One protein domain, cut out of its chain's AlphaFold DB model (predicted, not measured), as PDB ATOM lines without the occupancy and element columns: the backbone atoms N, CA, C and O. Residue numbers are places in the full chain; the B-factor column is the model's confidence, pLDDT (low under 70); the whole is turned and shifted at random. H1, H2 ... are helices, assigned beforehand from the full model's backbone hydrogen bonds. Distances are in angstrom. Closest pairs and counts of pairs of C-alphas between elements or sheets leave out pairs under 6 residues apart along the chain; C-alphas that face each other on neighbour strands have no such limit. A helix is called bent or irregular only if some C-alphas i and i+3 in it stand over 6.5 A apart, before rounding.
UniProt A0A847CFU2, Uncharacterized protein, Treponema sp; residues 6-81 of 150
ATOM      1  N   LEU A   6     167.347 176.562 103.670       85.06
ATOM      2  CA  LEU A   6     166.315 175.631 103.200       85.06
ATOM      3  C   LEU A   6     166.656 175.023 101.835       85.06
ATOM      4  O   LEU A   6     166.703 173.803 101.714       85.06
ATOM      5  N   GLY A   7     166.970 175.853 100.833       84.56
ATOM      6  CA  GLY A   7     167.296 175.367  99.487       84.56
ATOM      7  C   GLY A   7     168.563 174.505  99.446       84.56
ATOM      8  O   GLY A   7     168.610 173.499  98.743       84.56
ATOM      9  N   LYS A   8     169.575 174.849 100.255       87.12
ATOM     10  CA  LYS A   8     170.812 174.063 100.374       87.12
ATOM     11  C   LYS A   8     170.532 172.689 100.994       87.12
ATOM     12  O   LYS A   8     170.919 171.675 100.418       87.12
ATOM     13  N   LYS A   9     169.822 172.661 102.127       89.38
ATOM     14  CA  LYS A   9     169.428 171.427 102.826       89.38
ATOM     15  C   LYS A   9     168.569 170.539 101.925       89.38
ATOM     16  O   LYS A   9     168.823 169.346 101.832       89.38
ATOM     17  N   ALA A  10     167.591 171.119 101.226       89.50
ATOM     18  CA  ALA A  10     166.736 170.385 100.297       89.50
ATOM     19  C   ALA A  10     167.545 169.728  99.165       89.50
ATOM     20  O   ALA A  10     167.349 168.549  98.881       89.50
ATOM     21  N   GLY A  11     168.510 170.449  98.579       88.56
ATOM     22  CA  GLY A  11     169.392 169.906  97.543       88.56
ATOM     23  C   GLY A  11     170.261 168.737  98.023       88.56
ATOM     24  O   GLY A  11     170.365 167.724  97.332       88.56
ATOM     25  N   GLU A  12     170.847 168.842  99.220       89.50
ATOM     26  CA  GLU A  12     171.643 167.764  99.830       89.50
ATOM     27  C   GLU A  12     170.781 166.514 100.097       89.50
ATOM     28  O   GLU A  12     171.160 165.394  99.736       89.50
ATOM     29  N   LEU A  13     169.576 166.713 100.641       92.44
ATOM     30  CA  LEU A  13     168.617 165.651 100.952       92.44
ATOM     31  C   LEU A  13     168.057 164.957  99.701       92.44
ATOM     32  O   LEU A  13     167.871 163.741  99.729       92.44
ATOM     33  N   LEU A  14     167.826 165.686  98.602       90.81
ATOM     34  CA  LEU A  14     167.221 165.152  97.371       90.81
ATOM     35  C   LEU A  14     167.963 163.918  96.852       90.81
ATOM     36  O   LEU A  14     167.352 162.887  96.573       90.81
ATOM     37  N   SER A  15     169.293 163.991  96.818       86.12
ATOM     38  CA  SER A  15     170.153 162.896  96.354       86.12
ATOM     39  C   SER A  15     170.072 161.625  97.217       86.12
ATOM     40  O   SER A  15     170.320 160.514  96.738       86.12
ATOM     41  N   LEU A  16     169.732 161.773  98.501       89.62
ATOM     42  CA  LEU A  16     169.609 160.671  99.449       89.62
ATOM     43  C   LEU A  16     168.221 160.041  99.379       89.62
ATOM     44  O   LEU A  16     168.117 158.813  99.346       89.62
ATOM     45  N   ILE A  17     167.172 160.864  99.327       90.88
ATOM     46  CA  ILE A  17     165.793 160.383  99.415       90.88
ATOM     47  C   ILE A  17     165.301 159.713  98.127       90.88
ATOM     48  O   ILE A  17     164.503 158.783  98.201       90.88
ATOM     49  N   GLN A  18     165.832 160.100  96.960       93.12
ATOM     50  CA  GLN A  18     165.472 159.527  95.652       93.12
ATOM     51  C   GLN A  18     165.730 158.017  95.545       93.12
ATOM     52  O   GLN A  18     165.226 157.366  94.637       93.12
ATOM     53  N   LYS A  19     166.517 157.438  96.457       93.44
ATOM     54  CA  LYS A  19     166.834 156.001  96.483       93.44
ATOM     55  C   LYS A  19     165.706 155.157  97.075       93.44
ATOM     56  O   LYS A  19     165.612 153.967  96.771       93.44
ATOM     57  N   TYR A  20     164.864 155.764  97.905       94.94
ATOM     58  CA  TYR A  20     163.831 155.076  98.667       94.94
ATOM     59  C   TYR A  20     162.487 155.123  97.949       94.94
ATOM     60  O   TYR A  20     162.217 156.036  97.164       94.94
ATOM     61  N   ASN A  21     161.644 154.133  98.225       94.94
ATOM     62  CA  ASN A  21     160.269 154.150  97.758       94.94
ATOM     63  C   ASN A  21     159.458 155.215  98.510       94.94
ATOM     64  O   ASN A  21     159.713 155.515  99.678       94.94
ATOM     65  N   LEU A  22     158.456 155.775  97.833       93.25
ATOM     66  CA  LEU A  22     157.676 156.902  98.339       93.25
ATOM     67  C   LEU A  22     156.971 156.600  99.669       93.25
ATOM     68  O   LEU A  22     156.933 157.464 100.539       93.25
ATOM     69  N   ARG A  23     156.389 155.406  99.829       93.31
ATOM     70  CA  ARG A  23     155.559 155.088 100.999       93.31
ATOM     71  C   ARG A  23     156.393 155.064 102.275       93.31
ATOM     72  O   ARG A  23     156.030 155.711 103.260       93.31
ATOM     73  N   ASP A  24     157.496 154.335 102.243       93.38
ATOM     74  CA  ASP A  24     158.367 154.176 103.403       93.38
ATOM     75  C   ASP A  24     159.070 155.493 103.722       93.38
ATOM     76  O   ASP A  24     159.127 155.913 104.876       93.38
ATOM     77  N   LEU A  25     159.511 156.208 102.684       93.88
ATOM     78  CA  LEU A  25     160.110 157.526 102.826       93.88
ATOM     79  C   LEU A  25     159.134 158.539 103.438       93.88
ATOM     80  O   LEU A  25     159.503 159.245 104.374       93.88
ATOM     81  N   ALA A  26     157.893 158.607 102.952       93.12
ATOM     82  CA  ALA A  26     156.875 159.499 103.504       93.12
ATOM     83  C   ALA A  26     156.584 159.164 104.973       93.12
ATOM     84  O   ALA A  26     156.459 160.068 105.795       93.12
ATOM     85  N   THR A  27     156.553 157.875 105.318       93.69
ATOM     86  CA  THR A  27     156.370 157.410 106.701       93.69
ATOM     87  C   THR A  27     157.547 157.823 107.588       93.69
ATOM     88  O   THR A  27     157.341 158.367 108.672       93.69
ATOM     89  N   ALA A  28     158.783 157.635 107.120       92.88
ATOM     90  CA  ALA A  28     159.988 158.016 107.851       92.88
ATOM     91  C   ALA A  28     160.088 159.538 108.048       92.88
ATOM     92  O   ALA A  28     160.374 160.007 109.150       92.88
ATOM     93  N   VAL A  29     159.807 160.327 107.006       91.81
ATOM     94  CA  VAL A  29     159.790 161.796 107.088       91.81
ATOM     95  C   VAL A  29     158.680 162.279 108.015       91.81
ATOM     96  O   VAL A  29     158.927 163.157 108.844       91.81
ATOM     97  N   PHE A  30     157.486 161.690 107.934       90.62
ATOM     98  CA  PHE A  30     156.396 161.994 108.856       90.62
ATOM     99  C   PHE A  30     156.806 161.711 110.300       90.62
ATOM    100  O   PHE A  30     156.626 162.574 111.155       90.62
ATOM    101  N   ALA A  31     157.432 160.563 110.574       89.19
ATOM    102  CA  ALA A  31     157.960 160.264 111.899       89.19
ATOM    103  C   ALA A  31     158.955 161.348 112.349       89.19
ATOM    104  O   ALA A  31     158.754 161.970 113.382       89.19
ATOM    105  N   ILE A  32     159.974 161.676 111.554       88.19
ATOM    106  CA  ILE A  32     160.991 162.675 111.933       88.19
ATOM    107  C   ILE A  32     160.384 164.058 112.215       88.19
ATOM    108  O   ILE A  32     160.801 164.741 113.152       88.19
ATOM    109  N   THR A  33     159.421 164.478 111.396       86.38
ATOM    110  CA  THR A  33     158.837 165.826 111.455       86.38
ATOM    111  C   THR A  33     157.714 165.961 112.480       86.38
ATOM    112  O   THR A  33     157.492 167.068 112.958       86.38
ATOM    113  N   SER A  34     157.060 164.863 112.874       80.12
ATOM    114  CA  SER A  34     155.961 164.889 113.854       80.12
ATOM    115  C   SER A  34     156.431 165.004 115.304       80.12
ATOM    116  O   SER A  34     155.667 165.452 116.150       80.12
ATOM    117  N   TRP A  35     157.669 164.599 115.607       68.06
ATOM    118  CA  TRP A  35     158.197 164.611 116.980       68.06
ATOM    119  C   TRP A  35     159.119 165.804 117.277       68.06
ATOM    120  O   TRP A  35     159.431 166.062 118.439       68.06
ATOM    121  N   ARG A  36     159.594 166.529 116.251       59.75
ATOM    122  CA  ARG A  36     160.522 167.661 116.422       59.75
ATOM    123  C   ARG A  36     159.782 168.981 116.587       59.75
ATOM    124  O   ARG A  36     159.770 169.827 115.698       59.75
ATOM    125  N   ASP A  37     159.271 169.181 117.789       55.38
ATOM    126  CA  ASP A  37     158.769 170.465 118.268       55.38
ATOM    127  C   ASP A  37     159.929 171.359 118.745       55.38
ATOM    128  O   ASP A  37     160.074 171.696 119.915       55.38
ATOM    129  N   ASN A  38     160.833 171.693 117.821       61.38
ATOM    130  CA  ASN A  38     161.859 172.696 118.067       61.38
ATOM    131  C   ASN A  38     161.849 173.696 116.914       61.38
ATOM    132  O   ASN A  38     162.118 173.337 115.766       61.38
ATOM    133  N   ARG A  39     161.567 174.963 117.229       64.56
ATOM    134  CA  ARG A  39     161.598 176.077 116.273       64.56
ATOM    135  C   ARG A  39     162.907 176.113 115.481       64.56
ATOM    136  O   ARG A  39     162.892 176.450 114.302       64.56
ATOM    137  N   SER A  40     164.022 175.722 116.097       68.44
ATOM    138  CA  SER A  40     165.319 175.653 115.421       68.44
ATOM    139  C   SER A  40     165.370 174.593 114.315       68.44
ATOM    140  O   SER A  40     165.952 174.805 113.255       68.44
ATOM    141  N   ALA A  41     164.679 173.467 114.500       78.06
ATOM    142  CA  ALA A  41     164.604 172.397 113.513       78.06
ATOM    143  C   ALA A  41     163.554 172.658 112.423       78.06
ATOM    144  O   ALA A  41     163.480 171.880 111.470       78.06
ATOM    145  N   GLN A  42     162.774 173.743 112.515       82.50
ATOM    146  CA  GLN A  42     161.704 174.054 111.566       82.50
ATOM    147  C   GLN A  42     162.226 174.176 110.129       82.50
ATOM    148  O   GLN A  42     161.596 173.654 109.211       82.50
ATOM    149  N   GLU A  43     163.396 174.791 109.921       85.56
ATOM    150  CA  GLU A  43     164.027 174.861 108.594       85.56
ATOM    151  C   GLU A  43     164.329 173.463 108.037       85.56
ATOM    152  O   GLU A  43     164.074 173.187 106.867       85.56
ATOM    153  N   SER A  44     164.835 172.563 108.884       88.38
ATOM    154  CA  SER A  44     165.144 171.178 108.523       88.38
ATOM    155  C   SER A  44     163.874 170.362 108.234       88.38
ATOM    156  O   SER A  44     163.856 169.580 107.284       88.38
ATOM    157  N   CYS A  45     162.798 170.563 109.003       88.62
ATOM    158  CA  CYS A  45     161.501 169.925 108.761       88.62
ATOM    159  C   CYS A  45     160.871 170.404 107.447       88.62
ATOM    160  O   CYS A  45     160.371 169.596 106.667       88.62
ATOM    161  N   LEU A  46     160.930 171.712 107.178       89.31
ATOM    162  CA  LEU A  46     160.468 172.285 105.915       89.31
ATOM    163  C   LEU A  46     161.289 171.769 104.742       89.31
ATOM    164  O   LEU A  46     160.698 171.393 103.738       89.31
ATOM    165  N   ALA A  47     162.616 171.693 104.881       90.62
ATOM    166  CA  ALA A  47     163.472 171.110 103.859       90.62
ATOM    167  C   ALA A  47     163.021 169.679 103.542       90.62
ATOM    168  O   ALA A  47     162.655 169.436 102.401       90.62
ATOM    169  N   LEU A  48     162.935 168.779 104.535       91.44
ATOM    170  CA  LEU A  48     162.488 167.385 104.349       91.44
ATOM    171  C   LEU A  48     161.139 167.269 103.627       91.44
ATOM    172  O   LEU A  48     161.015 166.492 102.680       91.44
ATOM    173  N   ASN A  49     160.146 168.052 104.054       91.00
ATOM    174  CA  ASN A  49     158.827 168.064 103.424       91.00
ATOM    175  C   ASN A  49     158.877 168.614 101.990       91.00
ATOM    176  O   ASN A  49     158.233 168.056 101.106       91.00
ATOM    177  N   SER A  50     159.666 169.661 101.737       91.00
ATOM    178  CA  SER A  50     159.860 170.226 100.393       91.00
ATOM    179  C   SER A  50     160.430 169.180  99.449       91.00
ATOM    180  O   SER A  50     159.932 169.005  98.342       91.00
ATOM    181  N   VAL A  51     161.427 168.417  99.907       92.12
ATOM    182  CA  VAL A  51     162.078 167.422  99.056       92.12
ATOM    183  C   VAL A  51     161.126 166.284  98.687       92.12
ATOM    184  O   VAL A  51     161.194 165.793  97.570       92.12
ATOM    185  N   LEU A  52     160.203 165.888  99.573       91.19
ATOM    186  CA  LEU A  52     159.153 164.919  99.229       91.19
ATOM    187  C   LEU A  52     158.244 165.405  98.095       91.19
ATOM    188  O   LEU A  52     157.829 164.601  97.266       91.19
ATOM    189  N   VAL A  53     157.928 166.703  98.073       89.19
ATOM    190  CA  VAL A  53     157.044 167.316  97.071       89.19
ATOM    191  C   VAL A  53     157.776 167.549  95.749       89.19
ATOM    192  O   VAL A  53     157.211 167.334  94.681       89.19
ATOM    193  N   GLU A  54     159.032 167.985  95.814       86.94
ATOM    194  CA  GLU A  54     159.848 168.338  94.648       86.94
ATOM    195  C   GLU A  54     160.535 167.128  93.999       86.94
ATOM    196  O   GLU A  54     161.029 167.217  92.873       86.94
ATOM    197  N   CYS A  55     160.579 165.987  94.687       88.00
ATOM    198  CA  CYS A  55     161.180 164.773  94.160       88.00
ATOM    199  C   CYS A  55     160.381 164.240  92.961       88.00
ATOM    200  O   CYS A  55     159.271 163.730  93.092       88.00
ATOM    201  N   SER A  56     160.985 164.310  91.773       86.31
ATOM    202  CA  SER A  56     160.376 163.846  90.521       86.31
ATOM    203  C   SER A  56     160.389 162.324  90.340       86.31
ATOM    204  O   SER A  56     159.700 161.807  89.464       86.31
ATOM    205  N   SER A  57     161.209 161.598  91.105       89.25
ATOM    206  CA  SER A  57     161.399 160.153  90.941       89.25
ATOM    207  C   SER A  57     161.812 159.483  92.245       89.25
ATOM    208  O   SER A  57     162.785 159.898  92.871       89.25
ATOM    209  N   PHE A  58     161.130 158.397  92.595       93.19
ATOM    210  CA  PHE A  58     161.423 157.588  93.776       93.19
ATOM    211  C   PHE A  58     162.056 156.258  93.375       93.19
ATOM    212  O   PHE A  58     161.782 155.725  92.298       93.19
ATOM    213  N   GLY A  59     162.913 155.739  94.247       93.00
ATOM    214  CA  GLY A  59     163.603 154.475  94.053       93.00
ATOM    215  C   GLY A  59     162.812 153.303  94.622       93.00
ATOM    216  O   GLY A  59     161.606 153.381  94.853       93.00
ATOM    217  N   THR A  60     163.510 152.197  94.852       93.62
ATOM    218  CA  THR A  60     162.912 150.937  95.321       93.62
ATOM    219  C   THR A  60     163.413 150.505  96.692       93.62
ATOM    220  O   THR A  60     162.967 149.477  97.189       93.62
ATOM    221  N   GLN A  61     164.348 151.239  97.302       94.62
ATOM    222  CA  GLN A  61     164.860 150.888  98.623       94.62
ATOM    223  C   GLN A  61     163.753 151.059  99.673       94.62
ATOM    224  O   GLN A  61     163.018 152.050  99.643       94.62
ATOM    225  N   SER A  62     163.616 150.093 100.575       94.31
ATOM    226  CA  SER A  62     162.595 150.081 101.619       94.31
ATOM    227  C   SER A  62     163.134 150.503 102.985       94.31
ATOM    228  O   SER A  62     164.348 150.549 103.207       94.31
ATOM    229  N   ILE A  63     162.208 150.897 103.859       95.62
ATOM    230  CA  ILE A  63     162.441 151.203 105.275       95.62
ATOM    231  C   ILE A  63     161.310 150.522 106.051       95.62
ATOM    232  O   ILE A  63     160.278 151.131 106.326       95.62
ATOM    233  N   GLU A  64     161.476 149.237 106.345       93.12
ATOM    234  CA  GLU A  64     160.436 148.403 106.965       93.12
ATOM    235  C   GLU A  64     160.707 148.167 108.453       93.12
ATOM    236  O   GLU A  64     159.784 147.951 109.239       93.12
ATOM    237  N   THR A  65     161.978 148.227 108.845       94.62
ATOM    238  CA  THR A  65     162.435 147.986 110.214       94.62
ATOM    239  C   THR A  65     162.884 149.268 110.903       94.62
ATOM    240  O   THR A  65     163.232 150.273 110.274       94.62
ATOM    241  N   TYR A  66     162.901 149.234 112.235       92.00
ATOM    242  CA  TYR A  66     163.417 150.344 113.029       92.00
ATOM    243  C   TYR A  66     164.913 150.563 112.778       92.00
ATOM    244  O   TYR A  66     165.368 151.701 112.691       92.00
ATOM    245  N   GLU A  67     165.675 149.486 112.590       95.62
ATOM    246  CA  GLU A  67     167.084 149.555 112.227       95.62
ATOM    247  C   GLU A  67     167.260 150.294 110.898       95.62
ATOM    248  O   GLU A  67     168.010 151.262 110.838       95.62
ATOM    249  N   GLU A  68     166.532 149.921 109.844       94.62
ATOM    250  CA  GLU A  68     166.596 150.630 108.557       94.62
ATOM    251  C   GLU A  68     166.213 152.105 108.682       94.62
ATOM    252  O   GLU A  68     166.822 152.958 108.030       94.62
ATOM    253  N   PHE A  69     165.245 152.420 109.545       94.56
ATOM    254  CA  PHE A  69     164.894 153.800 109.856       94.56
ATOM    255  C   PHE A  69     166.059 154.549 110.514       94.56
ATOM    256  O   PHE A  69     166.349 155.675 110.112       94.56
ATOM    257  N   LEU A  70     166.771 153.935 111.465       94.31
ATOM    258  CA  LEU A  70     167.975 154.522 112.059       94.31
ATOM    259  C   LEU A  70     169.065 154.743 111.007       94.31
ATOM    260  O   LEU A  70     169.594 155.848 110.905       94.31
ATOM    261  N   TRP A  71     169.333 153.747 110.161       94.75
ATOM    262  CA  TRP A  71     170.295 153.857 109.058       94.75
ATOM    263  C   TRP A  71     169.929 154.961 108.059       94.75
ATOM    264  O   TRP A  71     170.803 155.613 107.482       94.75
ATOM    265  N   PHE A  72     168.635 155.159 107.807       94.75
ATOM    266  CA  PHE A  72     168.142 156.277 107.014       94.75
ATOM    267  C   PHE A  72     168.379 157.606 107.736       94.75
ATOM    268  O   PHE A  72     168.941 158.529 107.142       94.75
ATOM    269  N   PHE A  73     167.998 157.693 109.011       92.88
ATOM    270  CA  PHE A  73     168.118 158.903 109.813       92.88
ATOM    271  C   PHE A  73     169.574 159.357 109.955       92.88
ATOM    272  O   PHE A  73     169.863 160.521 109.702       92.88
ATOM    273  N   GLU A  74     170.506 158.451 110.248       93.75
ATOM    274  CA  GLU A  74     171.942 158.746 110.359       93.75
ATOM    275  C   GLU A  74     172.524 159.375 109.083       93.75
ATOM    276  O   GLU A  74     173.419 160.218 109.150       93.75
ATOM    277  N   LYS A  75     172.001 159.018 107.902       93.12
ATOM    278  CA  LYS A  75     172.453 159.596 106.623       93.12
ATOM    279  C   LYS A  75     171.998 161.038 106.432       93.12
ATOM    280  O   LYS A  75     172.702 161.813 105.789       93.12
ATOM    281  N   ILE A  76     170.823 161.393 106.947       92.31
ATOM    282  CA  ILE A  76     170.239 162.732 106.783       92.31
ATOM    283  C   ILE A  76     170.514 163.640 107.985       92.31
ATOM    284  O   ILE A  76     170.567 164.857 107.818       92.31
ATOM    285  N   GLU A  77     170.759 163.080 109.173       89.25
ATOM    286  CA  GLU A  77     171.003 163.801 110.426       89.25
ATOM    287  C   GLU A  77     172.038 164.931 110.281       89.25
ATOM    288  O   GLU A  77     171.725 166.044 110.713       89.25
ATOM    289  N   PRO A  78     173.199 164.751 109.610       89.31
ATOM    290  CA  PRO A  78     174.177 165.828 109.446       89.31
ATOM    291  C   PRO A  78     173.611 167.062 108.734       89.31
ATOM    292  O   PRO A  78     173.996 168.185 109.051       89.31
ATOM    293  N   THR A  79     172.664 166.862 107.813       87.75
ATOM    294  CA  THR A  79     171.979 167.942 107.082       87.75
ATOM    295  C   THR A  79     170.884 168.586 107.936       87.75
ATOM    296  O   THR A  79     170.586 169.775 107.801       87.75
ATOM    297  N   LEU A  80     170.283 167.816 108.849       85.25
ATOM    298  CA  LEU A  80     169.194 168.260 109.721       85.25
ATOM    299  C   LEU A  80     169.668 168.927 111.014       85.25
ATOM    300  O   LEU A  80     168.835 169.528 111.701       85.25
ATOM    301  N   ARG A  81     170.957 168.813 111.362       77.38
ATOM    302  CA  ARG A  81     171.521 169.406 112.579       77.38
ATOM    303  C   ARG A  81     171.239 170.907 112.634       77.38
ATOM    304  O   ARG A  81     171.500 171.655 111.690       77.38
TER     305      ARG A  81
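What this domain is: This is residues 6 to 81 of the 150 residues of an uncharacterized protein of Treponema sp (UniProt A0A847CFU2). Four helices stand in two layers of two: the helical hairpin of H2 and H3 makes one layer, and H1 and H4 make the other, a narrow V joined at the last part of H4. H1 crosses over H3, H4 reaches H3 with its last residues, and the long link of residues 55 to 65 runs round one side from the end of H3 to the start of H4. The printed part has 76 residues with four named helices, in the order H1, H2, H3, H4, and no named strand, and its class is all helix. The whole is compact, with a radius of gyration of the C-alphas of 11.4 A and spans of 32 by 26 by 18 A.

How they stand to each other: H3, residues 39 to 54, is the longest helix and the hub, touching three others. H1, residues 6 to 17, touches H3 at a steep tilt of 55 degrees, the same way; the closest C-alphas, those of Ala 10 and Ala 47, are 4.9 A apart. H2, residues 22 to 35, forms a hairpin with H3, at a shallow tilt of 14 degrees, opposite ways. H3 touches H2 with residues 45 to 52 alone, and their closest C-alphas are those of Thr 33 and Cys 45, 5.6 A apart. H4, residues 66 to 80, touches H3 with residues 79 to 80 alone, about perpendicular but only just, at 71 degrees; the closest C-alphas are those of Ser 44 and Leu 80, 5.1 A apart. H4 touches H1 with residues 75 to 80 alone, at a shallow tilt of 30 degrees, opposite ways; the closest C-alphas, those of Lys 9 and Thr 79, are 6.1 A apart. H2 and H4 are close but not clearly touching, with the C-alphas of Ala 28 and Phe 69 closest at 6.8 A. O i to N i+4 pairs are within hydrogen-bond range in 6 of 8 cases in H1, 9 of 10 in H2, 10 of 12 in H3 and 8 of 11 in H4.

Where its parts are: H3 measures 23.0 A from first to last C-alpha, beginning at C-alpha 39 (161.598, 176.077, 116.273). It is irregular, but only just, with C-alphas 40 and 43 7.0 A apart. H2 is 20.2 A long. H1 is 15.7 A long and begins at C-alpha 6 (166.315, 175.631, 103.200). H4 is 19.1 A long and ends at C-alpha 80 (169.194, 168.260, 109.721); it is irregular, with C-alphas 75 and 78 7.1 A apart.

The domain as a whole: The two C-alphas farthest apart are those of Arg 39 and Thr 60, at 32.8 A. The printed part has no cut. The link from H3 to H4 is long, with 11 residues, while those from H1 to H2 and from H2 to H3 are tight. The mean pLDDT of the printed part is 88.3, and residues 35 to 40 are under 70.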